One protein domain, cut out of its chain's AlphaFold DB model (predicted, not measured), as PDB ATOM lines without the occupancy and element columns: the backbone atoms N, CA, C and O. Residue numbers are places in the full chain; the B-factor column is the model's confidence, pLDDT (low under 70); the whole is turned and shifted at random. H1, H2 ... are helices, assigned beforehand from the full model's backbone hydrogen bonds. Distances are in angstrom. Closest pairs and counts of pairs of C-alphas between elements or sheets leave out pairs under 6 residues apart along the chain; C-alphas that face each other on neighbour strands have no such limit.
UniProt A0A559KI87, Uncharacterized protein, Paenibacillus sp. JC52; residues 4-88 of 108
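What this domain is: This is residues 4 to 88 of the 108 residues of an uncharacterized protein of Paenibacillus sp. JC52 (UniProt A0A559KI87). Two long helices, H1 and H3, run side by side in opposite directions with a slim gap between them, joined by a small turn, residues 43 to 51, that holds the short helix H2 and folds H3 back along H1. The result is a thin rod made of the two long helices H1 and H3, open along its length, with the first and last printed residues, Ala 4 and Leu 88, both far from the turn. The printed part has 85 residues, with three named helices in the order H1, H2, H3 and no named strand; the class is all helix. The whole is extended, with a radius of gyration of the C-alphas of 19.8 A and spans of 68 by 20 by 7 A.

How they stand to each other: H1, residues 4 to 42, touches no helix. H2, residues 45 to 48, and H1 meet only through their link. H3, residues 52 to 88, touches H2 only at the corner by their link, with residues 52 to 55 alone; the closest C-alphas, those of Phe 48 and Gln 55, are 6.2 A apart. H1 and H3 are near each other, with 19 pairs of C-alphas within 10 A but no pair within 8 A. Residues 26 to 31 of H1 and residues 67 to 72 of H3 stand free. In H1 and H3 every O i to N i+4 pair is within hydrogen-bond range; H2 is too short for such a pair, and its one O i to N i+3 pair is not within range.

Where its parts are: H1 begins at C-alpha 4, at (388.093, 205.236, 324.264), and reaches C-alpha 42, at (337.843, 225.806, 310.005), a length of 56.1 A. H2 has four residues, Ala 45 to Phe 48. H3 measures 54.5 A, from C-alpha 52 at (336.925, 236.195, 302.302) to C-alpha 88 at (384.628, 214.928, 317.883).

The domain as a whole: The C-alphas of Ala 4 and Gln 50, the two farthest apart, are 68.6 A apart, while those of Ala 4 and Leu 88 are 12.1 A apart. The printed part has no cut, and the links H1 to H2 and H2 to H3 are tight. The mean pLDDT of the printed part is 83.0, and one residue, Ala 45, is under 70.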
ATOM      1  N   ALA A   4     389.132 206.076 324.857       85.75
ATOM      2  CA  ALA A   4     388.093 205.236 324.264       85.75
ATOM      3  C   ALA A   4     386.791 205.243 325.087       85.75
ATOM      4  O   ALA A   4     385.714 205.393 324.514       85.75
ATOM      5  N   ASP A   5     386.876 205.181 326.420       80.81
ATOM      6  CA  ASP A   5     385.693 205.247 327.295       80.81
ATOM      7  C   ASP A   5     384.987 206.606 327.203       80.81
ATOM      8  O   ASP A   5     383.759 206.687 327.284       80.81
ATOM      9  N   ALA A   6     385.758 207.686 327.036       79.94
ATOM     10  CA  ALA A   6     385.222 209.033 326.862       79.94
ATOM     11  C   ALA A   6     384.471 209.175 325.528       79.94
ATOM     12  O   ALA A   6     383.327 209.631 325.525       79.94
ATOM     13  N   TYR A   7     385.059 208.711 324.419       82.94
ATOM     14  CA  TYR A   7     384.388 208.713 323.115       82.94
ATOM     15  C   TYR A   7     383.146 207.823 323.099       82.94
ATOM     16  O   TYR A   7     382.117 208.221 322.556       82.94
ATOM     17  N   HIS A   8     383.199 206.658 323.747       87.88
ATOM     18  CA  HIS A   8     382.045 205.773 323.850       87.88
ATOM     19  C   HIS A   8     380.889 206.425 324.625       87.88
ATOM     20  O   HIS A   8     379.752 206.421 324.155       87.88
ATOM     21  N   LYS A   9     381.170 207.074 325.768       86.62
ATOM     22  CA  LYS A   9     380.157 207.848 326.510       86.62
ATOM     23  C   LYS A   9     379.557 208.980 325.679       86.62
ATOM     24  O   LYS A   9     378.352 209.211 325.745       86.62
ATOM     25  N   MET A  10     380.380 209.672 324.900       85.56
ATOM     26  CA  MET A  10     379.929 210.770 324.052       85.56
ATOM     27  C   MET A  10     379.003 210.281 322.929       85.56
ATOM     28  O   MET A  10     377.925 210.839 322.745       85.56
ATOM     29  N   LEU A  11     379.370 209.190 322.249       87.69
ATOM     30  CA  LEU A  11     378.535 208.529 321.239       87.69
ATOM     31  C   LEU A  11     377.188 208.075 321.811       87.69
ATOM     32  O   LEU A  11     376.145 208.321 321.205       87.69
ATOM     33  N   MET A  12     377.195 207.475 323.002       90.81
ATOM     34  CA  MET A  12     375.961 207.082 323.686       90.81
ATOM     35  C   MET A  12     375.084 208.297 324.007       90.81
ATOM     36  O   MET A  12     373.888 208.278 323.726       90.81
ATOM     37  N   SER A  13     375.664 209.383 324.527       85.00
ATOM     38  CA  SER A  13     374.919 210.615 324.817       85.00
ATOM     39  C   SER A  13     374.283 211.222 323.562       85.00
ATOM     40  O   SER A  13     373.151 211.696 323.613       85.00
ATOM     41  N   VAL A  14     374.995 211.195 322.435       87.25
ATOM     42  CA  VAL A  14     374.503 211.691 321.143       87.25
ATOM     43  C   VAL A  14     373.356 210.834 320.630       87.25
ATOM     44  O   VAL A  14     372.347 211.378 320.196       87.25
ATOM     45  N   SER A  15     373.481 209.509 320.719       89.38
ATOM     46  CA  SER A  15     372.413 208.579 320.344       89.38
ATOM     47  C   SER A  15     371.133 208.848 321.143       89.38
ATOM     48  O   SER A  15     370.057 209.003 320.567       89.38
ATOM     49  N   HIS A  16     371.254 209.027 322.463       90.38
ATOM     50  CA  HIS A  16     370.123 209.411 323.310       90.38
ATOM     51  C   HIS A  16     369.520 210.763 322.910       90.38
ATOM     52  O   HIS A  16     368.299 210.911 322.880       90.38
ATOM     53  N   PHE A  17     370.357 211.747 322.580       86.00
ATOM     54  CA  PHE A  17     369.885 213.056 322.139       86.00
ATOM     55  C   PHE A  17     369.133 212.976 320.804       86.00
ATOM     56  O   PHE A  17     368.038 213.520 320.682       86.00
ATOM     57  N   GLN A  18     369.675 212.242 319.832       83.88
ATOM     58  CA  GLN A  18     369.034 212.012 318.536       83.88
ATOM     59  C   GLN A  18     367.709 211.260 318.678       83.88
ATOM     60  O   GLN A  18     366.731 211.615 318.027       83.88
ATOM     61  N   HIS A  19     367.640 210.275 319.575       91.25
ATOM     62  CA  HIS A  19     366.392 209.579 319.874       91.25
ATOM     63  C   HIS A  19     365.328 210.528 320.447       91.25
ATOM     64  O   HIS A  19     364.180 210.503 320.011       91.25
ATOM     65  N   ASN A  20     365.710 211.420 321.365       89.38
ATOM     66  CA  ASN A  20     364.791 212.426 321.901       89.38
ATOM     67  C   ASN A  20     364.319 213.415 320.823       89.38
ATOM     68  O   ASN A  20     363.142 213.767 320.806       89.38
ATOM     69  N   ILE A  21     365.200 213.831 319.905       84.00
ATOM     70  CA  ILE A  21     364.800 214.649 318.750       84.00
ATOM     71  C   ILE A  21     363.777 213.900 317.897       84.00
ATOM     72  O   ILE A  21     362.747 214.475 317.558       84.00
ATOM     73  N   ALA A  22     364.016 212.622 317.593       88.75
ATOM     74  CA  ALA A  22     363.089 211.818 316.801       88.75
ATOM     75  C   ALA A  22     361.692 211.760 317.445       88.75
ATOM     76  O   ALA A  22     360.702 212.024 316.768       88.75
ATOM     77  N   LEU A  23     361.611 211.535 318.762       91.75
ATOM     78  CA  LEU A  23     360.340 211.551 319.497       91.75
ATOM     79  C   LEU A  23     359.634 212.916 319.436       91.75
ATOM     80  O   LEU A  23     358.414 212.981 319.278       91.75
ATOM     81  N   ILE A  24     360.387 214.017 319.542       87.44
ATOM     82  CA  ILE A  24     359.834 215.372 319.400       87.44
ATOM     83  C   ILE A  24     359.287 215.572 317.984       87.44
ATOM     84  O   ILE A  24     358.184 216.095 317.830       87.44
ATOM     85  N   LEU A  25     360.021 215.143 316.956       83.44
ATOM     86  CA  LEU A  25     359.607 215.275 315.560       83.44
ATOM     87  C   LEU A  25     358.366 214.434 315.247       83.44
ATOM     88  O   LEU A  25     357.468 214.925 314.568       83.44
ATOM     89  N   GLU A  26     358.261 213.218 315.785       89.50
ATOM     90  CA  GLU A  26     357.057 212.387 315.661       89.50
ATOM     91  C   GLU A  26     355.838 213.062 316.299       89.50
ATOM     92  O   GLU A  26     354.783 213.185 315.667       89.50
ATOM     93  N   ALA A  27     355.985 213.572 317.527       90.12
ATOM     94  CA  ALA A  27     354.921 214.315 318.196       90.12
ATOM     95  C   ALA A  27     354.518 215.568 317.398       90.12
ATOM     96  O   ALA A  27     353.327 215.851 317.247       90.12
ATOM     97  N   LYS A  28     355.498 216.283 316.832       81.81
ATOM     98  CA  LYS A  28     355.274 217.464 315.991       81.81
ATOM     99  C   LYS A  28     354.592 217.125 314.670       81.81
ATOM    100  O   LYS A  28     353.709 217.868 314.255       81.81
ATOM    101  N   ALA A  29     354.917 216.000 314.038       86.81
ATOM    102  CA  ALA A  29     354.232 215.537 312.833       86.81
ATOM    103  C   ALA A  29     352.750 215.223 313.108       86.81
ATOM    104  O   ALA A  29     351.869 215.539 312.301       86.81
ATOM    105  N   LEU A  30     352.460 214.648 314.277       91.12
ATOM    106  CA  LEU A  30     351.099 214.338 314.716       91.12
ATOM    107  C   LEU A  30     350.309 215.621 315.033       91.12
ATOM    108  O   LEU A  30     349.163 215.774 314.605       91.12
ATOM    109  N   GLU A  31     350.937 216.574 315.723       86.56
ATOM    110  CA  GLU A  31     350.387 217.910 315.974       86.56
ATOM    111  C   GLU A  31     350.124 218.668 314.664       86.56
ATOM    112  O   GLU A  31     349.034 219.210 314.482       86.56
ATOM    113  N   ALA A  32     351.063 218.635 313.714       82.62
ATOM    114  CA  ALA A  32     350.925 219.253 312.399       82.62
ATOM    115  C   ALA A  32     349.780 218.632 311.588       82.62
ATOM    116  O   ALA A  32     348.986 219.357 310.992       82.62
ATOM    117  N   SER A  33     349.633 217.305 311.622       84.31
ATOM    118  CA  SER A  33     348.518 216.608 310.965       84.31
ATOM    119  C   SER A  33     347.173 217.031 311.553       84.31
ATOM    120  O   SER A  33     346.234 217.338 310.817       84.31
ATOM    121  N   ARG A  34     347.083 217.124 312.885       88.31
ATOM    122  CA  ARG A  34     345.875 217.595 313.573       88.31
ATOM    123  C   ARG A  34     345.584 219.066 313.274       88.31
ATOM    124  O   ARG A  34     344.431 219.416 313.039       88.31
ATOM    125  N   SER A  35     346.615 219.906 313.257       81.69
ATOM    126  CA  SER A  35     346.513 221.325 312.914       81.69
ATOM    127  C   SER A  35     346.037 221.509 311.475       81.69
ATOM    128  O   SER A  35     345.081 222.238 311.245       81.69
ATOM    129  N   SER A  36     346.597 220.769 310.513       82.88
ATOM    130  CA  SER A  36     346.137 220.764 309.119       82.88
ATOM    131  C   SER A  36     344.674 220.343 309.010       82.88
ATOM    132  O   SER A  36     343.892 221.004 308.332       82.88
ATOM    133  N   GLN A  37     344.268 219.294 309.723       84.62
ATOM    134  CA  GLN A  37     342.880 218.845 309.714       84.62
ATOM    135  C   GLN A  37     341.935 219.902 310.311       84.62
ATOM    136  O   GLN A  37     340.870 220.165 309.751       84.62
ATOM    137  N   TRP A  38     342.341 220.554 311.405       84.25
ATOM    138  CA  TRP A  38     341.603 221.666 312.003       84.25
ATOM    139  C   TRP A  38     341.513 222.863 311.053       84.25
ATOM    140  O   TRP A  38     340.418 223.385 310.855       84.25
ATOM    141  N   LEU A  39     342.628 223.243 310.424       78.38
ATOM    142  CA  LEU A  39     342.734 224.314 309.434       78.38
ATOM    143  C   LEU A  39     341.812 224.048 308.251       78.38
ATOM    144  O   LEU A  39     340.966 224.875 307.954       78.38
ATOM    145  N   CYS A  40     341.904 222.885 307.610       79.62
ATOM    146  CA  CYS A  40     341.046 222.541 306.477       79.62
ATOM    147  C   CYS A  40     339.560 222.541 306.859       79.62
ATOM    148  O   CYS A  40     338.713 222.887 306.038       79.62
ATOM    149  N   HIS A  41     339.240 222.178 308.106       78.44
ATOM    150  CA  HIS A  41     337.867 222.194 308.588       78.44
ATOM    151  C   HIS A  41     337.372 223.579 309.004       78.44
ATOM    152  O   HIS A  41     336.173 223.785 308.917       78.44
ATOM    153  N   HIS A  42     338.236 224.494 309.463       72.62
ATOM    154  CA  HIS A  42     337.843 225.806 310.005       72.62
ATOM    155  C   HIS A  42     338.147 226.988 309.080       72.62
ATOM    156  O   HIS A  42     337.446 227.987 309.154       72.62
ATOM    157  N   LEU A  43     339.123 226.869 308.177       71.69
ATOM    158  CA  LEU A  43     339.395 227.755 307.035       71.69
ATOM    159  C   LEU A  43     338.645 227.327 305.777       71.69
ATOM    160  O   LEU A  43     339.119 227.520 304.657       71.69
ATOM    161  N   SER A  44     337.440 226.787 305.948       72.06
ATOM    162  CA  SER A  44     336.534 226.554 304.832       72.06
ATOM    163  C   SER A  44     335.709 227.811 304.544       72.06
ATOM    164  O   SER A  44     335.335 228.556 305.454       72.06
ATOM    165  N   ALA A  45     335.360 228.030 303.273       68.19
ATOM    166  CA  ALA A  45     334.469 229.123 302.874       68.19
ATOM    167  C   ALA A  45     333.103 229.067 303.600       68.19
ATOM    168  O   ALA A  45     332.431 230.086 303.737       68.19
ATOM    169  N   ALA A  46     332.714 227.891 304.112       72.06
ATOM    170  CA  ALA A  46     331.479 227.701 304.863       72.06
ATOM    171  C   ALA A  46     331.508 228.332 306.270       72.06
ATOM    172  O   ALA A  46     330.461 228.783 306.726       72.06
ATOM    173  N   GLN A  47     332.665 228.420 306.950       70.38
ATOM    174  CA  GLN A  47     332.759 229.120 308.249       70.38
ATOM    175  C   GLN A  47     332.916 230.636 308.121       70.38
ATOM    176  O   GLN A  47     332.505 231.360 309.023       70.38
ATOM    177  N   PHE A  48     333.510 231.126 307.031       70.81
ATOM    178  CA  PHE A  48     333.825 232.553 306.871       70.81
ATOM    179  C   PHE A  48     332.731 233.368 306.157       70.81
ATOM    180  O   PHE A  48     332.850 234.589 306.023       70.81
ATOM    181  N   GLY A  49     331.635 232.728 305.731       72.69
ATOM    182  CA  GLY A  49     330.532 233.402 305.044       72.69
ATOM    183  C   GLY A  49     331.017 234.213 303.832       72.69
ATOM    184  O   GLY A  49     331.858 233.761 303.061       72.69
ATOM    185  N   GLN A  50     330.513 235.441 303.664       70.06
ATOM    186  CA  GLN A  50     330.926 236.347 302.576       70.06
ATOM    187  C   GLN A  50     332.254 237.087 302.844       70.06
ATOM    188  O   GLN A  50     332.728 237.811 301.970       70.06
ATOM    189  N   ASN A  51     332.875 236.940 304.023       77.50
ATOM    190  CA  ASN A  51     334.079 237.697 304.375       77.50
ATOM    191  C   ASN A  51     335.362 236.911 304.064       77.50
ATOM    192  O   ASN A  51     336.026 236.363 304.942       77.50
ATOM    193  N   HIS A  52     335.721 236.880 302.782       76.62
ATOM    194  CA  HIS A  52     336.925 236.195 302.302       76.62
ATOM    195  C   HIS A  52     338.232 236.881 302.752       76.62
ATOM    196  O   HIS A  52     339.274 236.232 302.810       76.62
ATOM    197  N   GLY A  53     338.190 238.169 303.119       80.75
ATOM    198  CA  GLY A  53     339.365 238.903 303.604       80.75
ATOM    199  C   GLY A  53     339.885 238.379 304.946       80.75
ATOM    200  O   GLY A  53     341.086 238.170 305.108       80.75
ATOM    201  N   GLU A  54     338.982 238.090 305.886       79.38
ATOM    202  CA  GLU A  54     339.338 237.495 307.183       79.38
ATOM    203  C   GLU A  54     339.870 236.061 307.038       79.38
ATOM    204  O   GLU A  54     340.814 235.681 307.732       79.38
ATOM    205  N   GLN A  55     339.334 235.284 306.090       78.25
ATOM    206  CA  GLN A  55     339.824 233.933 305.799       78.25
ATOM    207  C   GLN A  55     341.293 233.952 305.345       78.25
ATOM    208  O   GLN A  55     342.118 233.202 305.870       78.25
ATOM    209  N   VAL A  56     341.641 234.833 304.399       81.94
ATOM    210  CA  VAL A  56     343.023 234.964 303.904       81.94
ATOM    211  C   VAL A  56     343.950 235.435 305.019       81.94
ATOM    212  O   VAL A  56     345.002 234.836 305.232       81.94
ATOM    213  N   LYS A  57     343.543 236.458 305.779       84.81
ATOM    214  CA  LYS A  57     344.342 237.001 306.882       84.81
ATOM    215  C   LYS A  57     344.695 235.930 307.919       84.81
ATOM    216  O   LYS A  57     345.865 235.771 308.257       84.81
ATOM    217  N   ARG A  58     343.710 235.141 308.362       81.00
ATOM    218  CA  ARG A  58     343.932 234.046 309.320       81.00
ATOM    219  C   ARG A  58     344.818 232.934 308.764       81.00
ATOM    220  O   ARG A  58     345.616 232.372 309.507       81.00
ATOM    221  N   SER A  59     344.711 232.625 307.471       80.19
ATOM    222  CA  SER A  59     345.584 231.636 306.827       80.19
ATOM    223  C   SER A  59     347.051 232.073 306.830       80.19
ATOM    224  O   SER A  59     347.933 231.261 307.116       80.19
ATOM    225  N   VAL A  60     347.301 233.356 306.548       85.69
ATOM    226  CA  VAL A  60     348.647 233.943 306.525       85.69
ATOM    227  C   VAL A  60     349.262 233.971 307.924       85.69
ATOM    228  O   VAL A  60     350.392 233.523 308.079       85.69
ATOM    229  N   GLU A  61     348.512 234.404 308.945       86.88
ATOM    230  CA  GLU A  61     348.977 234.421 310.346       86.88
ATOM    231  C   GLU A  61     349.465 233.038 310.813       86.88
ATOM    232  O   GLU A  61     350.476 232.921 311.503       86.88
ATOM    233  N   ILE A  62     348.765 231.970 310.420       83.88
ATOM    234  CA  ILE A  62     349.132 230.611 310.831       83.88
ATOM    235  C   ILE A  62     350.359 230.106 310.066       83.88
ATOM    236  O   ILE A  62     351.218 229.458 310.663       83.88
ATOM    237  N   HIS A  63     350.473 230.414 308.770       84.88
ATOM    238  CA  HIS A  63     351.673 230.069 308.004       84.88
ATOM    239  C   HIS A  63     352.923 230.766 308.550       84.88
ATOM    240  O   HIS A  63     353.967 230.125 308.630       84.88
ATOM    241  N   ASP A  64     352.812 232.024 308.975       87.69
ATOM    242  CA  ASP A  64     353.921 232.778 309.572       87.69
ATOM    243  C   ASP A  64     354.449 232.083 310.838       87.69
ATOM    244  O   ASP A  64     355.638 231.792 310.962       87.69
ATOM    245  N   HIS A  65     353.540 231.652 311.718       84.81
ATOM    246  CA  HIS A  65     353.919 230.912 312.920       84.81
ATOM    247  C   HIS A  65     354.589 229.559 312.618       84.81
ATOM    248  O   HIS A  65     355.500 229.136 313.330       84.81
ATOM    249  N   VAL A  66     354.162 228.864 311.559       81.94
ATOM    250  CA  VAL A  66     354.802 227.609 311.129       81.94
ATOM    251  C   VAL A  66     356.232 227.861 310.643       81.94
ATOM    252  O   VAL A  66     357.126 227.077 310.969       81.94
ATOM    253  N   LEU A  67     356.465 228.947 309.902       88.19
ATOM    254  CA  LEU A  67     357.802 229.319 309.436       88.19
ATOM    255  C   LEU A  67     358.749 229.616 310.608       88.19
ATOM    256  O   LEU A  67     359.871 229.106 310.609       88.19
ATOM    257  N   ASP A  68     358.285 230.335 311.632       89.06
ATOM    258  CA  ASP A  68     359.068 230.622 312.844       89.06
ATOM    259  C   ASP A  68     359.525 229.346 313.567       89.06
ATOM    260  O   ASP A  68     360.673 229.227 314.005       89.06
ATOM    261  N   VAL A  69     358.634 228.356 313.681       83.12
ATOM    262  CA  VAL A  69     358.958 227.077 314.326       83.12
ATOM    263  C   VAL A  69     360.001 226.298 313.518       83.12
ATOM    264  O   VAL A  69     360.931 225.739 314.104       83.12
ATOM    265  N   ILE A  70     359.877 226.275 312.186       85.19
ATOM    266  CA  ILE A  70     360.844 225.609 311.297       85.19
ATOM    267  C   ILE A  70     362.223 226.275 311.395       85.19
ATOM    268  O   ILE A  70     363.236 225.578 311.499       85.19
ATOM    269  N   ASP A  71     362.281 227.607 311.406       88.44
ATOM    270  CA  ASP A  71     363.533 228.354 311.556       88.44
ATOM    271  C   ASP A  71     364.193 228.088 312.922       88.44
ATOM    272  O   ASP A  71     365.392 227.794 312.998       88.44
ATOM    273  N   GLY A  72     363.407 228.086 314.003       89.06
ATOM    274  CA  GLY A  72     363.887 227.743 315.344       89.06
ATOM    275  C   GLY A  72     364.478 226.332 315.427       89.06
ATOM    276  O   GLY A  72     365.567 226.144 315.980       89.06
ATOM    277  N   LEU A  73     363.801 225.345 314.831       79.00
ATOM    278  CA  LEU A  73     364.273 223.960 314.780       79.00
ATOM    279  C   LEU A  73     365.573 223.839 313.971       79.00
ATOM    280  O   LEU A  73     366.537 223.224 314.427       79.00
ATOM    281  N   THR A  74     365.633 224.504 312.818       88.31
ATOM    282  CA  THR A  74     366.815 224.512 311.945       88.31
ATOM    283  C   THR A  74     368.037 225.080 312.669       88.31
ATOM    284  O   THR A  74     369.124 224.499 312.631       88.31
ATOM    285  N   LYS A  75     367.877 226.196 313.388       91.50
ATOM    286  CA  LYS A  75     368.957 226.803 314.186       91.50
ATOM    287  C   LYS A  75     369.439 225.876 315.301       91.50
ATOM    288  O   LYS A  75     370.643 225.800 315.557       91.50
ATOM    289  N   MET A  76     368.524 225.156 315.945       86.62
ATOM    290  CA  MET A  76     368.855 224.186 316.990       86.62
ATOM    291  C   MET A  76     369.673 223.010 316.435       86.62
ATOM    292  O   MET A  76     370.697 222.653 317.022       86.62
ATOM    293  N   GLU A  77     369.281 222.446 315.291       82.88
ATOM    294  CA  GLU A  77     370.026 221.364 314.632       82.88
ATOM    295  C   GLU A  77     371.424 221.811 314.192       82.88
ATOM    296  O   GLU A  77     372.409 221.104 314.414       82.88
ATOM    297  N   GLN A  78     371.545 223.023 313.644       87.38
ATOM    298  CA  GLN A  78     372.845 223.592 313.287       87.38
ATOM    299  C   GLN A  78     373.752 223.781 314.510       87.38
ATOM    300  O   GLN A  78     374.949 223.494 314.442       87.38
ATOM    301  N   ALA A  79     373.209 224.257 315.633       87.25
ATOM    302  CA  ALA A  79     373.966 224.406 316.873       87.25
ATOM    303  C   ALA A  79     374.429 223.047 317.419       87.25
ATOM    304  O   ALA A  79     375.579 222.904 317.839       87.25
ATOM    305  N   LEU A  80     373.567 222.031 317.355       81.75
ATOM    306  CA  LEU A  80     373.922 220.665 317.726       81.75
ATOM    307  C   LEU A  80     375.061 220.120 316.857       81.75
ATOM    308  O   LEU A  80     376.026 219.578 317.396       81.75
ATOM    309  N   ALA A  81     374.970 220.284 315.536       82.25
ATOM    310  CA  ALA A  81     375.993 219.822 314.603       82.25
ATOM    311  C   ALA A  81     377.359 220.462 314.900       82.25
ATOM    312  O   ALA A  81     378.369 219.762 314.959       82.25
ATOM    313  N   LYS A  82     377.386 221.771 315.180       85.38
ATOM    314  CA  LYS A  82     378.607 222.490 315.580       85.38
ATOM    315  C   LYS A  82     379.181 221.971 316.900       85.38
ATOM    316  O   LYS A  82     380.381 221.728 316.988       85.38
ATOM    317  N   ASN A  83     378.336 221.750 317.908       82.69
ATOM    318  CA  ASN A  83     378.772 221.191 319.191       82.69
ATOM    319  C   ASN A  83     379.338 219.772 319.029       82.69
ATOM    320  O   ASN A  83     380.334 219.425 319.659       82.69
ATOM    321  N   MET A  84     378.745 218.961 318.150       74.75
ATOM    322  CA  MET A  84     379.261 217.634 317.820       74.75
ATOM    323  C   MET A  84     380.611 217.680 317.105       74.75
ATOM    324  O   MET A  84     381.493 216.907 317.465       74.75
ATOM    325  N   GLN A  85     380.795 218.583 316.138       78.75
ATOM    326  CA  GLN A  85     382.082 218.780 315.459       78.75
ATOM    327  C   GLN A  85     383.176 219.200 316.447       78.75
ATOM    328  O   GLN A  85     384.252 218.611 316.458       78.75
ATOM    329  N   ALA A  86     382.877 220.147 317.340       80.75
ATOM    330  CA  ALA A  86     383.818 220.594 318.366       80.75
ATOM    331  C   ALA A  86     384.223 219.465 319.333       80.75
ATOM    332  O   ALA A  86     385.375 219.384 319.750       80.75
ATOM    333  N   LEU A  87     383.282 218.582 319.682       73.06
ATOM    334  CA  LEU A  87     383.527 217.460 320.588       73.06
ATOM    335  C   LEU A  87     384.247 216.274 319.921       73.06
ATOM    336  O   LEU A  87     385.039 215.594 320.575       73.06
ATOM    337  N   LEU A  88     383.962 215.993 318.645       76.44
ATOM    338  CA  LEU A  88     384.628 214.928 317.883       76.44
ATOM    339  C   LEU A  88     386.038 215.333 317.426       76.44
ATOM    340  O   LEU A  88     386.843 214.454 317.118       76.44
TER     341      LEU A  88